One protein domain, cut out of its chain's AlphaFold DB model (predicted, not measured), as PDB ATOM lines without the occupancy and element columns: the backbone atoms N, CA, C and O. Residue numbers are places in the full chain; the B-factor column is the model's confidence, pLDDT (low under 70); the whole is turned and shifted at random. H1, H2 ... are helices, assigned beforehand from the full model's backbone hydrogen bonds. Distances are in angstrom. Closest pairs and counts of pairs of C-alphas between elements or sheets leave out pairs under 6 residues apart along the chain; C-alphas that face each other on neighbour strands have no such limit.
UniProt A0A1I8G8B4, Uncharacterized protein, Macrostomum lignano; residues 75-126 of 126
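This is residues 75 to 126 of the 126 residues of an uncharacterized protein of Macrostomum lignano (UniProt A0A1I8G8B4). H2, the longest helix, is the middle of an arc of three helices: H3 folds back from one end of H2 as a helical hairpin, and H1 leads into the other end. After H3, residues 114 to 126 form a tail without a named element that crosses back over one side of the arc. The printed part has 52 residues, with helices H1, H2, H3 along the chain and no named strand: all helix. It is compact, with a radius of gyration of the C-alphas of 11.2 A and spans of 31 by 23 by 16 A.

H2, residues 90 to 101, measures 16.7 A, starting at C-alpha 90 (-22.824, 45.946, 42.213). H1 is residues 81 to 87, 10.0 A. H3, residues 105 to 113, 11.9 A, ends at C-alpha 113 (-20.201, 28.100, 37.268).

H2 touches H3 with residues 96 to 100 alone. They form a hairpin at a steep tilt of 39 degrees, opposite ways; the closest C-alphas, of Phe 99 and Val 108, are 6.1 A apart. H1 and H2 are close but not clearly touching, Leu 87 to Leu 93 being the closest C-alphas at 7.4 A. H1 and H3 are apart. In H1, H2 and H3 every O i to N i+4 pair is within hydrogen-bond range.

The farthest C-alphas, of Gln 77 and Thr 125, are 32.1 A apart. The printed part has no cut, and both links are tight. Residues 77 and 126 have pLDDT under 70.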
ATOM      1  N   ARG A  75     -18.442  30.367  26.109       78.69
ATOM      2  CA  ARG A  75     -18.463  29.417  24.981       78.69
ATOM      3  C   ARG A  75     -19.834  28.771  24.746       78.69
ATOM      4  O   ARG A  75     -20.082  28.273  23.658       78.69
ATOM      5  N   SER A  76     -20.710  28.779  25.752       71.50
ATOM      6  CA  SER A  76     -22.070  28.235  25.671       71.50
ATOM      7  C   SER A  76     -23.094  29.364  25.556       71.50
ATOM      8  O   SER A  76     -23.036  30.327  26.321       71.50
ATOM      9  N   GLN A  77     -24.064  29.218  24.650       65.12
ATOM     10  CA  GLN A  77     -25.191  30.148  24.480       65.12
ATOM     11  C   GLN A  77     -26.278  30.002  25.567       65.12
ATOM     12  O   GLN A  77     -27.293  30.691  25.524       65.12
ATOM     13  N   SER A  78     -26.098  29.128  26.564       74.44
ATOM     14  CA  SER A  78     -27.168  28.763  27.508       74.44
ATOM     15  C   SER A  78     -27.521  29.826  28.563       74.44
ATOM     16  O   SER A  78     -28.492  29.649  29.302       74.44
ATOM     17  N   ILE A  79     -26.763  30.924  28.678       83.12
ATOM     18  CA  ILE A  79     -27.022  31.981  29.667       83.12
ATOM     19  C   ILE A  79     -27.579  33.221  28.966       83.12
ATOM     20  O   ILE A  79     -26.914  33.833  28.135       83.12
ATOM     21  N   SER A  80     -28.791  33.633  29.347       88.38
ATOM     22  CA  SER A  80     -29.404  34.846  28.808       88.38
ATOM     23  C   SER A  80     -28.657  36.111  29.240       88.38
ATOM     24  O   SER A  80     -28.123  36.216  30.350       88.38
ATOM     25  N   THR A  81     -28.703  37.136  28.390       88.50
ATOM     26  CA  THR A  81     -28.126  38.458  28.674       88.50
ATOM     27  C   THR A  81     -28.705  39.087  29.945       88.50
ATOM     28  O   THR A  81     -27.976  39.719  30.708       88.50
ATOM     29  N   SER A  82     -29.993  38.871  30.228       91.25
ATOM     30  CA  SER A  82     -30.663  39.337  31.450       91.25
ATOM     31  C   SER A  82     -30.090  38.698  32.720       91.25
ATOM     32  O   SER A  82     -29.822  39.400  33.698       91.25
ATOM     33  N   LYS A  83     -29.830  37.384  32.699       90.88
ATOM     34  CA  LYS A  83     -29.195  36.668  33.815       90.88
ATOM     35  C   LYS A  83     -27.766  37.159  34.036       90.88
ATOM     36  O   LYS A  83     -27.396  37.429  35.176       90.88
ATOM     37  N   LEU A  84     -26.999  37.355  32.961       91.94
ATOM     38  CA  LEU A  84     -25.648  37.917  33.059       91.94
ATOM     39  C   LEU A  84     -25.659  39.324  33.659       91.94
ATOM     40  O   LEU A  84     -24.879  39.589  34.571       91.94
ATOM     41  N   LYS A  85     -26.563  40.211  33.222       93.06
ATOM     42  CA  LYS A  85     -26.695  41.560  33.799       93.06
ATOM     43  C   LYS A  85     -26.945  41.514  35.309       93.06
ATOM     44  O   LYS A  85     -26.307  42.254  36.050       93.06
ATOM     45  N   LYS A  86     -27.818  40.613  35.776       93.94
ATOM     46  CA  LYS A  86     -28.100  40.437  37.211       93.94
ATOM     47  C   LYS A  86     -26.867  39.972  37.993       93.94
ATOM     48  O   LYS A  86     -26.572  40.541  39.044       93.94
ATOM     49  N   LEU A  87     -26.145  38.973  37.475       93.75
ATOM     50  CA  LEU A  87     -24.929  38.445  38.109       93.75
ATOM     51  C   LEU A  87     -23.830  39.506  38.256       93.75
ATOM     52  O   LEU A  87     -23.074  39.458  39.216       93.75
ATOM     53  N   HIS A  88     -23.778  40.489  37.355       94.94
ATOM     54  CA  HIS A  88     -22.791  41.575  37.383       94.94
ATOM     55  C   HIS A  88     -23.331  42.873  38.008       94.94
ATOM     56  O   HIS A  88     -22.788  43.954  37.781       94.94
ATOM     57  N   SER A  89     -24.404  42.794  38.798       95.06
ATOM     58  CA  SER A  89     -24.847  43.928  39.613       95.06
ATOM     59  C   SER A  89     -23.840  44.229  40.734       95.06
ATOM     60  O   SER A  89     -23.142  43.337  41.218       95.06
ATOM     61  N   LYS A  90     -23.781  45.493  41.182       93.00
ATOM     62  CA  LYS A  90     -22.824  45.946  42.213       93.00
ATOM     63  C   LYS A  90     -22.891  45.096  43.491       93.00
ATOM     64  O   LYS A  90     -21.851  44.757  44.047       93.00
ATOM     65  N   SER A  91     -24.095  44.739  43.942       93.75
ATOM     66  CA  SER A  91     -24.296  43.926  45.148       93.75
ATOM     67  C   SER A  91     -23.764  42.501  44.988       93.75
ATOM     68  O   SER A  91     -23.077  42.012  45.880       93.75
ATOM     69  N   TYR A  92     -24.015  41.861  43.841       95.19
ATOM     70  CA  TYR A  92     -23.510  40.517  43.555       95.19
ATOM     71  C   TYR A  92     -21.985  40.506  43.471       95.19
ATOM     72  O   TYR A  92     -21.347  39.679  44.114       95.19
ATOM     73  N   LEU A  93     -21.381  41.448  42.745       95.38
ATOM     74  CA  LEU A  93     -19.922  41.519  42.645       95.38
ATOM     75  C   LEU A  93     -19.268  41.752  44.015       95.38
ATOM     76  O   LEU A  93     -18.286  41.089  44.337       95.38
ATOM     77  N   LYS A  94     -19.850  42.609  44.869       94.44
ATOM     78  CA  LYS A  94     -19.369  42.805  46.246       94.44
ATOM     79  C   LYS A  94     -19.453  41.516  47.071       94.44
ATOM     80  O   LYS A  94     -18.496  41.168  47.754       94.44
ATOM     81  N   GLN A  95     -20.567  40.791  46.973       95.56
ATOM     82  CA  GLN A  95     -20.735  39.511  47.660       95.56
ATOM     83  C   GLN A  95     -19.756  38.441  47.150       95.56
ATOM     84  O   GLN A  95     -19.239  37.656  47.937       95.56
ATOM     85  N   PHE A  96     -19.465  38.426  45.848       96.25
ATOM     86  CA  PHE A  96     -18.473  37.524  45.271       96.25
ATOM     87  C   PHE A  96     -17.069  37.786  45.833       96.25
ATOM     88  O   PHE A  96     -16.406  36.837  46.244       96.25
ATOM     89  N   VAL A  97     -16.644  39.054  45.918       95.69
ATOM     90  CA  VAL A  97     -15.361  39.429  46.547       95.69
ATOM     91  C   VAL A  97     -15.307  38.970  48.004       95.69
ATOM     92  O   VAL A  97     -14.267  38.497  48.451       95.69
ATOM     93  N   GLU A  98     -16.416  39.059  48.737       95.75
ATOM     94  CA  GLU A  98     -16.469  38.604  50.128       95.75
ATOM     95  C   GLU A  98     -16.236  37.091  50.254       95.75
ATOM     96  O   GLU A  98     -15.444  36.659  51.087       95.75
ATOM     97  N   PHE A  99     -16.830  36.278  49.374       97.25
ATOM     98  CA  PHE A  99     -16.545  34.838  49.352       97.25
ATOM     99  C   PHE A  99     -15.078  34.535  49.035       97.25
ATOM    100  O   PHE A  99     -14.512  33.613  49.618       97.25
ATOM    101  N   VAL A 100     -14.450  35.319  48.152       96.12
ATOM    102  CA  VAL A 100     -13.010  35.200  47.872       96.12
ATOM    103  C   VAL A 100     -12.186  35.546  49.114       96.12
ATOM    104  O   VAL A 100     -11.302  34.777  49.479       96.12
ATOM    105  N   ARG A 101     -12.499  36.653  49.802       95.38
ATOM    106  CA  ARG A 101     -11.801  37.086  51.029       95.38
ATOM    107  C   ARG A 101     -11.892  36.063  52.156       95.38
ATOM    108  O   ARG A 101     -10.920  35.867  52.875       95.38
ATOM    109  N   GLN A 102     -13.035  35.400  52.286       97.81
ATOM    110  CA  GLN A 102     -13.274  34.361  53.291       97.81
ATOM    111  C   GLN A 102     -12.654  33.002  52.928       97.81
ATOM    112  O   GLN A 102     -12.721  32.074  53.730       97.81
ATOM    113  N   GLY A 103     -12.096  32.844  51.723       97.81
ATOM    114  CA  GLY A 103     -11.611  31.550  51.242       97.81
ATOM    115  C   GLY A 103     -12.727  30.526  50.983       97.81
ATOM    116  O   GLY A 103     -12.451  29.329  50.909       97.81
ATOM    117  N   ASP A 104     -13.986  30.962  50.821       98.12
ATOM    118  CA  ASP A 104     -15.136  30.088  50.547       98.12
ATOM    119  C   ASP A 104     -15.124  29.628  49.078       98.12
ATOM    120  O   ASP A 104     -15.879  30.090  48.212       98.12
ATOM    121  N   THR A 105     -14.224  28.689  48.789       97.94
ATOM    122  CA  THR A 105     -14.014  28.130  47.449       97.94
ATOM    123  C   THR A 105     -15.277  27.479  46.887       97.94
ATOM    124  O   THR A 105     -15.522  27.550  45.681       97.94
ATOM    125  N   ALA A 106     -16.131  26.902  47.738       98.31
ATOM    126  CA  ALA A 106     -17.382  26.280  47.324       98.31
ATOM    127  C   ALA A 106     -18.348  27.311  46.723       98.31
ATOM    128  O   ALA A 106     -18.890  27.102  45.628       98.31
ATOM    129  N   ARG A 107     -18.549  28.458  47.389       98.00
ATOM    130  CA  ARG A 107     -19.408  29.529  46.861       98.00
ATOM    131  C   ARG A 107     -18.779  30.242  45.674       98.00
ATOM    132  O   ARG A 107     -19.504  30.511  44.714       98.00
ATOM    133  N   VAL A 108     -17.466  30.478  45.690       97.88
ATOM    134  CA  VAL A 108     -16.740  31.045  44.542       97.88
ATOM    135  C   VAL A 108     -16.953  30.174  43.301       97.88
ATOM    136  O   VAL A 108     -17.460  30.665  42.289       97.88
ATOM    137  N   ASN A 109     -16.691  28.867  43.394       97.38
ATOM    138  CA  ASN A 109     -16.883  27.925  42.289       97.38
ATOM    139  C   ASN A 109     -18.340  27.883  41.817       97.38
ATOM    140  O   ASN A 109     -18.612  27.951  40.618       97.38
ATOM    141  N   LYS A 110     -19.304  27.854  42.746       96.50
ATOM    142  CA  LYS A 110     -20.736  27.907  42.414       96.50
ATOM    143  C   LYS A 110     -21.089  29.149  41.592       96.50
ATOM    144  O   LYS A 110     -21.888  29.064  40.663       96.50
ATOM    145  N   TRP A 111     -20.530  30.306  41.929       95.69
ATOM    146  CA  TRP A 111     -20.825  31.575  41.263       95.69
ATOM    147  C   TRP A 111     -20.120  31.712  39.913       95.69
ATOM    148  O   TRP A 111     -20.742  32.141  38.937       95.69
ATOM    149  N   VAL A 112     -18.874  31.250  39.813       94.94
ATOM    150  CA  VAL A 112     -18.170  31.128  38.530       94.94
ATOM    151  C   VAL A 112     -18.930  30.176  37.600       94.94
ATOM    152  O   VAL A 112     -19.179  30.520  36.446       94.94
ATOM    153  N   ASN A 113     -19.414  29.033  38.084       93.12
ATOM    154  CA  ASN A 113     -20.201  28.100  37.268       93.12
ATOM    155  C   ASN A 113     -21.561  28.673  36.837       93.12
ATOM    156  O   ASN A 113     -22.054  28.343  35.761       93.12
ATOM    157  N   LYS A 114     -22.140  29.599  37.615       92.44
ATOM    158  CA  LYS A 114     -23.346  30.350  37.225       92.44
ATOM    159  C   LYS A 114     -23.107  31.398  36.136       92.44
ATOM    160  O   LYS A 114     -24.080  31.895  35.576       92.44
ATOM    161  N   GLY A 115     -21.853  31.736  35.839       92.81
ATOM    162  CA  GLY A 115     -21.503  32.695  34.793       92.81
ATOM    163  C   GLY A 115     -21.050  34.068  35.293       92.81
ATOM    164  O   GLY A 115     -21.101  35.010  34.516       92.81
ATOM    165  N   ILE A 116     -20.617  34.209  36.551       94.69
ATOM    166  CA  ILE A 116     -19.858  35.403  36.977       94.69
ATOM    167  C   ILE A 116     -18.559  35.490  36.164       94.69
ATOM    168  O   ILE A 116     -17.850  34.491  36.011       94.69
ATOM    169  N   ASP A 117     -18.239  36.671  35.645       95.00
ATOM    170  CA  ASP A 117     -16.906  37.006  35.150       95.00
ATOM    171  C   ASP A 117     -16.059  37.499  36.330       95.00
ATOM    172  O   ASP A 117     -16.373  38.555  36.877       95.00
ATOM    173  N   PRO A 118     -15.016  36.764  36.753       94.94
ATOM    174  CA  PRO A 118     -14.151  37.214  37.839       94.94
ATOM    175  C   PRO A 118     -13.208  38.356  37.419       94.94
ATOM    176  O   PRO A 118     -12.569  38.944  38.282       94.94
ATOM    177  N   ASN A 119     -13.119  38.697  36.126       94.06
ATOM    178  CA  ASN A 119     -12.258  39.773  35.624       94.06
ATOM    179  C   ASN A 119     -12.961  41.138  35.740       94.06
ATOM    180  O   ASN A 119     -13.401  41.721  34.746       94.06
ATOM    181  N   PHE A 120     -13.103  41.643  36.964       92.62
ATOM    182  CA  PHE A 120     -13.640  42.976  37.243       92.62
ATOM    183  C   PHE A 120     -12.832  43.674  38.340       92.62
ATOM    184  O   PHE A 120     -12.259  43.017  39.202       92.62
ATOM    185  N   HIS A 121     -12.840  45.007  38.333       89.50
ATOM    186  CA  HIS A 121     -12.275  45.808  39.419       89.50
ATOM    187  C   HIS A 121     -13.348  46.083  40.471       89.50
ATOM    188  O   HIS A 121     -14.475  46.488  40.141       89.50
ATOM    189  N   CYS A 122     -13.017  45.888  41.744       85.00
ATOM    190  CA  CYS A 122     -13.887  46.301  42.825       85.00
ATOM    191  C   CYS A 122     -13.809  47.823  42.943       85.00
ATOM    192  O   CYS A 122     -12.764  48.383  43.249       85.00
ATOM    193  N   LYS A 123     -14.930  48.524  42.747       78.50
ATOM    194  CA  LYS A 123     -14.942  49.998  42.812       78.50
ATOM    195  C   LYS A 123     -14.414  50.565  44.135       78.50
ATOM    196  O   LYS A 123     -13.953  51.697  44.143       78.50
ATOM    197  N   ASP A 124     -14.517  49.795  45.214       79.19
ATOM    198  CA  ASP A 124     -14.142  50.238  46.552       79.19
ATOM    199  C   ASP A 124     -12.671  49.906  46.879       79.19
ATOM    200  O   ASP A 124     -12.081  50.572  47.720       79.19
ATOM    201  N   THR A 125     -12.070  48.888  46.243       76.81
ATOM    202  CA  THR A 125     -10.729  48.388  46.621       76.81
ATOM    203  C   THR A 125      -9.738  48.230  45.468       76.81
ATOM    204  O   THR A 125      -8.635  47.748  45.708       76.81
ATOM    205  N   GLY A 126     -10.109  48.632  44.250       60.16
ATOM    206  CA  GLY A 126      -9.333  48.376  43.032       60.16
ATOM    207  C   GLY A 126      -9.485  46.954  42.512       60.16
ATOM    208  O   GLY A 126      -8.652  46.582  41.666       60.16
TER     209      GLY A 126